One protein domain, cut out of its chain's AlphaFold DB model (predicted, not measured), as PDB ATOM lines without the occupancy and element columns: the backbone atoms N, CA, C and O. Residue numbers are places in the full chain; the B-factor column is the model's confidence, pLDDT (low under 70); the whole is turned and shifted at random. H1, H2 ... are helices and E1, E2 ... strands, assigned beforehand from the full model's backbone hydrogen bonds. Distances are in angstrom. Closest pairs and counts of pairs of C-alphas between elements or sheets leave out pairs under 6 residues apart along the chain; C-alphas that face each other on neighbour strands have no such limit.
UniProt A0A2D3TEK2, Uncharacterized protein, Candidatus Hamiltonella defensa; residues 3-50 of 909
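Overview. This is residues 3 to 50 of the 909 residues of an uncharacterized protein of Candidatus Hamiltonella defensa (UniProt A0A2D3TEK2). With little regular structure, this is a small three-stranded sheet, E1, E3, E2, grazed by one short helix, H1, with loops making up much of the rest. The 48 printed residues hold E1, H1, E2, E3 in chain order; the sheet is antiparallel and the class mixed, with 19 residues in named elements. It is compact, radius of gyration of the C-alphas 10.1 A, and rounded, spanning 25 by 20 by 16 A.

Arrangement. Inner strand E3, residues 41 to 44, forms a hairpin with E2, residues 33 to 36; N 36 and O 41 are 2.8 A apart. E1, residues 7 to 9, is antiparallel to E3, with N 44 and O 7 at 2.8 A. H1, residues 16 to 23, is on the sheet but only grazes it; its closest C-alphas to E2 are Ala 23 and Leu 33, 6.8 A apart. Every O i to N i+4 pair in H1 is within hydrogen-bond range. E1, H1, E2 form a split strand-helix-strand unit, E3 lying between its strands, with a right-handed crossover.

Along the chain. E1 begins at C-alpha 7 (39.184, -26.887, 40.430); E3 ends at C-alpha 44 (44.224, -27.165, 40.218). H1 and E3 each measure 10.4 A, E2 10.2 A, E1 6.6 A.

Size, cuts and confidence. The farthest C-alphas, Pro 27 and Asp 38, are 27.7 A apart. The printed part has no cut, no link is long, and no printed residue is under 70 in pLDDT.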
ATOM      1  N   ALA A   3      42.624 -20.176  42.673       83.31
ATOM      2  CA  ALA A   3      41.713 -21.240  43.069       83.31
ATOM      3  C   ALA A   3      41.474 -21.192  44.585       83.31
ATOM      4  O   ALA A   3      42.420 -21.280  45.366       83.31
ATOM      5  N   THR A   4      40.218 -21.080  45.009       80.69
ATOM      6  CA  THR A   4      39.815 -21.170  46.425       80.69
ATOM      7  C   THR A   4      39.445 -22.596  46.846       80.69
ATOM      8  O   THR A   4      39.396 -22.895  48.034       80.69
ATOM      9  N   GLU A   5      39.210 -23.492  45.884       84.44
ATOM     10  CA  GLU A   5      38.934 -24.918  46.088       84.44
ATOM     11  C   GLU A   5      39.563 -25.774  44.969       84.44
ATOM     12  O   GLU A   5      40.100 -25.242  43.991       84.44
ATOM     13  N   LYS A   6      39.491 -27.111  45.091       89.56
ATOM     14  CA  LYS A   6      39.905 -28.047  44.027       89.56
ATOM     15  C   LYS A   6      39.130 -27.712  42.746       89.56
ATOM     16  O   LYS A   6      37.907 -27.819  42.722       89.56
ATOM     17  N   THR A   7      39.822 -27.289  41.695       91.38
ATOM     18  CA  THR A   7      39.184 -26.887  40.430       91.38
ATOM     19  C   THR A   7      39.561 -27.887  39.352       91.38
ATOM     20  O   THR A   7      40.747 -28.089  39.092       91.38
ATOM     21  N   TRP A   8      38.579 -28.553  38.754       92.50
ATOM     22  CA  TRP A   8      38.824 -29.605  37.765       92.50
ATOM     23  C   TRP A   8      39.299 -29.027  36.432       92.50
ATOM     24  O   TRP A   8      38.851 -27.958  36.029       92.50
ATOM     25  N   LEU A   9      40.207 -29.738  35.759       92.75
ATOM     26  CA  LEU A   9      40.851 -29.302  34.518       92.75
ATOM     27  C   LEU A   9      40.838 -30.401  33.452       92.75
ATOM     28  O   LEU A   9      40.958 -31.596  33.747       92.75
ATOM     29  N   VAL A  10      40.786 -29.970  32.195       91.44
ATOM     30  CA  VAL A  10      40.998 -30.800  31.008       91.44
ATOM     31  C   VAL A  10      42.344 -30.428  30.409       91.44
ATOM     32  O   VAL A  10      42.461 -29.450  29.683       91.44
ATOM     33  N   ILE A  11      43.368 -31.212  30.743       90.31
ATOM     34  CA  ILE A  11      44.728 -31.049  30.225       90.31
ATOM     35  C   ILE A  11      45.010 -32.215  29.265       90.31
ATOM     36  O   ILE A  11      45.085 -33.358  29.735       90.31
ATOM     37  N   PRO A  12      45.137 -31.964  27.946       85.94
ATOM     38  CA  PRO A  12      45.654 -32.935  26.981       85.94
ATOM     39  C   PRO A  12      47.046 -33.457  27.373       85.94
ATOM     40  O   PRO A  12      47.802 -32.786  28.073       85.94
ATOM     41  N   TYR A  13      47.395 -34.673  26.949       83.06
ATOM     42  CA  TYR A  13      48.647 -35.326  27.361       83.06
ATOM     43  C   TYR A  13      49.895 -34.568  26.874       83.06
ATOM     44  O   TYR A  13      50.856 -34.388  27.619       83.06
ATOM     45  N   ASP A  14      49.831 -34.095  25.638       86.62
ATOM     46  CA  ASP A  14      50.785 -33.240  24.937       86.62
ATOM     47  C   ASP A  14      50.899 -31.834  25.556       86.62
ATOM     48  O   ASP A  14      52.001 -31.301  25.689       86.62
ATOM     49  N   GLU A  15      49.796 -31.260  26.043       89.50
ATOM     50  CA  GLU A  15      49.802 -29.946  26.703       89.50
ATOM     51  C   GLU A  15      50.225 -29.985  28.185       89.50
ATOM     52  O   GLU A  15      50.371 -28.939  28.823       89.50
ATOM     53  N   LEU A  16      50.463 -31.170  28.761       88.56
ATOM     54  CA  LEU A  16      50.723 -31.328  30.195       88.56
ATOM     55  C   LEU A  16      51.969 -30.577  30.694       88.56
ATOM     56  O   LEU A  16      51.986 -30.106  31.833       88.56
ATOM     57  N   SER A  17      53.012 -30.460  29.872       87.12
ATOM     58  CA  SER A  17      54.211 -29.690  30.230       87.12
ATOM     59  C   SER A  17      53.905 -28.191  30.314       87.12
ATOM     60  O   SER A  17      54.222 -27.565  31.326       87.12
ATOM     61  N   LEU A  18      53.187 -27.654  29.321       90.44
ATOM     62  CA  LEU A  18      52.745 -26.254  29.279       90.44
ATOM     63  C   LEU A  18      51.829 -25.924  30.467       90.44
ATOM     64  O   LEU A  18      51.984 -24.886  31.106       90.44
ATOM     65  N   ALA A  19      50.912 -26.830  30.814       89.50
ATOM     66  CA  ALA A  19      50.010 -26.633  31.942       89.50
ATOM     67  C   ALA A  19      50.741 -26.624  33.297       89.50
ATOM     68  O   ALA A  19      50.399 -25.827  34.171       89.50
ATOM     69  N   LYS A  20      51.772 -27.463  33.480       89.31
ATOM     70  CA  LYS A  20      52.629 -27.437  34.683       89.31
ATOM     71  C   LYS A  20      53.426 -26.136  34.788       89.31
ATOM     72  O   LYS A  20      53.510 -25.567  35.876       89.31
ATOM     73  N   GLU A  21      53.984 -25.664  33.677       87.62
ATOM     74  CA  GLU A  21      54.736 -24.408  33.618       87.62
ATOM     75  C   GLU A  21      53.838 -23.192  33.902       87.62
ATOM     76  O   GLU A  21      54.196 -22.331  34.707       87.62
ATOM     77  N   ALA A  22      52.630 -23.167  33.333       87.75
ATOM     78  CA  ALA A  22      51.631 -22.128  33.582       87.75
ATOM     79  C   ALA A  22      51.096 -22.143  35.028       87.75
ATOM     80  O   ALA A  22      50.922 -21.082  35.631       87.75
ATOM     81  N   ALA A  23      50.868 -23.328  35.611       84.94
ATOM     82  CA  ALA A  23      50.435 -23.470  37.004       84.94
ATOM     83  C   ALA A  23      51.493 -23.000  38.014       84.94
ATOM     84  O   ALA A  23      51.141 -22.482  39.077       84.94
ATOM     85  N   LYS A  24      52.773 -23.221  37.681       84.25
ATOM     86  CA  LYS A  24      53.935 -23.097  38.572       84.25
ATOM     87  C   LYS A  24      53.781 -23.945  39.851       84.25
ATOM     88  O   LYS A  24      52.980 -24.883  39.930       84.25
ATOM     89  N   LYS A  25      54.621 -23.665  40.846       85.31
ATOM     90  CA  LYS A  25      54.514 -24.218  42.199       85.31
ATOM     91  C   LYS A  25      53.711 -23.277  43.097       85.31
ATOM     92  O   LYS A  25      53.715 -22.066  42.892       85.31
ATOM     93  N   LEU A  26      53.048 -23.847  44.100       83.12
ATOM     94  CA  LEU A  26      52.462 -23.093  45.209       83.12
ATOM     95  C   LEU A  26      53.582 -22.459  46.065       83.12
ATOM     96  O   LEU A  26      54.712 -22.955  46.026       83.12
ATOM     97  N   PRO A  27      53.297 -21.427  46.884       74.69
ATOM     98  CA  PRO A  27      54.306 -20.778  47.735       74.69
ATOM     99  C   PRO A  27      55.068 -21.734  48.671       74.69
ATOM    100  O   PRO A  27      56.218 -21.486  49.002       74.69
ATOM    101  N   GLN A  28      54.450 -22.860  49.043       73.56
ATOM    102  CA  GLN A  28      55.031 -23.927  49.872       73.56
ATOM    103  C   GLN A  28      55.904 -24.927  49.074       73.56
ATOM    104  O   GLN A  28      56.261 -25.987  49.577       73.56
ATOM    105  N   GLY A  29      56.217 -24.649  47.803       79.19
ATOM    106  CA  GLY A  29      57.069 -25.496  46.957       79.19
ATOM    107  C   GLY A  29      56.385 -26.730  46.349       79.19
ATOM    108  O   GLY A  29      56.996 -27.413  45.517       79.19
ATOM    109  N   GLU A  30      55.128 -27.007  46.702       85.50
ATOM    110  CA  GLU A  30      54.318 -28.063  46.087       85.50
ATOM    111  C   GLU A  30      53.933 -27.758  44.630       85.50
ATOM    112  O   GLU A  30      53.738 -26.608  44.239       85.50
ATOM    113  N   ASN A  31      53.702 -28.803  43.832       88.56
ATOM    114  CA  ASN A  31      53.067 -28.665  42.519       88.56
ATOM    115  C   ASN A  31      51.616 -28.175  42.676       88.56
ATOM    116  O   ASN A  31      50.842 -28.787  43.420       88.56
ATOM    117  N   ALA A  32      51.241 -27.121  41.944       90.25
ATOM    118  CA  ALA A  32      49.895 -26.536  41.969       90.25
ATOM    119  C   ALA A  32      48.835 -27.372  41.218       90.25
ATOM    120  O   ALA A  32      47.637 -27.167  41.411       90.25
ATOM    121  N   LEU A  33      49.267 -28.339  40.400       92.94
ATOM    122  CA  LEU A  33      48.408 -29.332  39.751       92.94
ATOM    123  C   LEU A  33      48.471 -30.685  40.468       92.94
ATOM    124  O   LEU A  33      49.547 -31.148  40.852       92.94
ATOM    125  N   GLY A  34      47.320 -31.346  40.577       92.12
ATOM    126  CA  GLY A  34      47.188 -32.755  40.948       92.12
ATOM    127  C   GLY A  34      46.464 -33.560  39.866       92.12
ATOM    128  O   GLY A  34      45.802 -32.994  38.996       92.12
ATOM    129  N   PHE A  35      46.584 -34.886  39.927       91.69
ATOM    130  CA  PHE A  35      45.882 -35.819  39.043       91.69
ATOM    131  C   PHE A  35      45.076 -36.821  39.864       91.69
ATOM    132  O   PHE A  35      45.576 -37.402  40.828       91.69
ATOM    133  N   ASP A  36      43.827 -37.020  39.469       88.88
ATOM    134  CA  ASP A  36      42.879 -37.932  40.088       88.88
ATOM    135  C   ASP A  36      42.825 -39.226  39.266       88.88
ATOM    136  O   ASP A  36      42.431 -39.208  38.096       88.88
ATOM    137  N   LYS A  37      43.292 -40.343  39.842       83.06
ATOM    138  CA  LYS A  37      43.484 -41.608  39.106       83.06
ATOM    139  C   LYS A  37      42.165 -42.255  38.684       83.06
ATOM    140  O   LYS A  37      42.096 -42.811  37.588       83.06
ATOM    141  N   ASP A  38      41.135 -42.147  39.517       77.62
ATOM    142  CA  ASP A  38      39.848 -42.816  39.308       77.62
ATOM    143  C   ASP A  38      39.011 -42.053  38.281       77.62
ATOM    144  O   ASP A  38      38.483 -42.628  37.324       77.62
ATOM    145  N   LEU A  39      38.970 -40.723  38.410       77.94
ATOM    146  CA  LEU A  39      38.325 -39.856  37.427       77.94
ATOM    147  C   LEU A  39      39.182 -39.651  36.168       77.94
ATOM    148  O   LEU A  39      38.643 -39.243  35.139       77.94
ATOM    149  N   LYS A  40      40.481 -39.969  36.194       83.81
ATOM    150  CA  LYS A  40      41.451 -39.716  35.108       83.81
ATOM    151  C   LYS A  40      41.391 -38.261  34.628       83.81
ATOM    152  O   LYS A  40      41.230 -37.990  33.436       83.81
ATOM    153  N   LEU A  41      41.460 -37.339  35.587       88.19
ATOM    154  CA  LEU A  41      41.370 -35.891  35.384       88.19
ATOM    155  C   LEU A  41      42.473 -35.161  36.141       88.19
ATOM    156  O   LEU A  41      42.875 -35.569  37.229       88.19
ATOM    157  N   TRP A  42      42.901 -34.034  35.586       92.88
ATOM    158  CA  TRP A  42      43.743 -33.082  36.296       92.88
ATOM    159  C   TRP A  42      42.887 -32.121  37.122       92.88
ATOM    160  O   TRP A  42      41.700 -31.923  36.856       92.88
ATOM    161  N   PHE A  43      43.492 -31.517  38.137       93.94
ATOM    162  CA  PHE A  43      42.876 -30.458  38.923       93.94
ATOM    163  C   PHE A  43      43.917 -29.447  39.398       93.94
ATOM    164  O   PHE A  43      45.043 -29.809  39.744       93.94
ATOM    165  N   ALA A  44      43.519 -28.183  39.462       93.44
ATOM    166  CA  ALA A  44      44.224 -27.165  40.218       93.44
ATOM    167  C   ALA A  44      43.939 -27.353  41.717       93.44
ATOM    168  O   ALA A  44      42.786 -27.550  42.124       93.44
ATOM    169  N   LYS A  45      44.985 -27.294  42.542       92.31
ATOM    170  CA  LYS A  45      44.867 -27.184  44.003       92.31
ATOM    171  C   LYS A  45      44.395 -25.777  44.404       92.31
ATOM    172  O   LYS A  45      44.608 -24.836  43.637       92.31
ATOM    173  N   PRO A  46      43.845 -25.597  45.620       88.69
ATOM    174  CA  PRO A  46      43.739 -24.274  46.233       88.69
ATOM    175  C   PRO A  46      45.075 -23.510  46.167       88.69
ATOM    176  O   PRO A  46      46.148 -24.110  46.256       88.69
ATOM    177  N   GLY A  47      45.012 -22.196  45.959       85.50
ATOM    178  CA  GLY A  47      46.171 -21.318  45.761       85.50
ATOM    179  C   GLY A  47      46.727 -21.262  44.329       85.50
ATOM    180  O   GLY A  47      47.490 -20.350  44.020       85.50
ATOM    181  N   ALA A  48      46.343 -22.174  43.429       89.69
ATOM    182  CA  ALA A  48      46.810 -22.174  42.039       89.69
ATOM    183  C   ALA A  48      46.226 -21.007  41.212       89.69
ATOM    184  O   ALA A  48      45.066 -20.630  41.388       89.69
ATOM    185  N   ASN A  49      46.984 -20.466  40.252       89.38
ATOM    186  CA  ASN A  49      46.527 -19.350  39.417       89.38
ATOM    187  C   ASN A  49      45.615 -19.811  38.264       89.38
ATOM    188  O   ASN A  49      46.080 -20.137  37.171       89.38
ATOM    189  N   LEU A  50      44.299 -19.766  38.481       89.44
ATOM    190  CA  LEU A  50      43.281 -20.100  37.476       89.44
ATOM    191  C   LEU A  50      43.335 -19.214  36.224       89.44
ATOM    192  O   LEU A  50      42.944 -19.670  35.156       89.44
TER     193      LEU A  50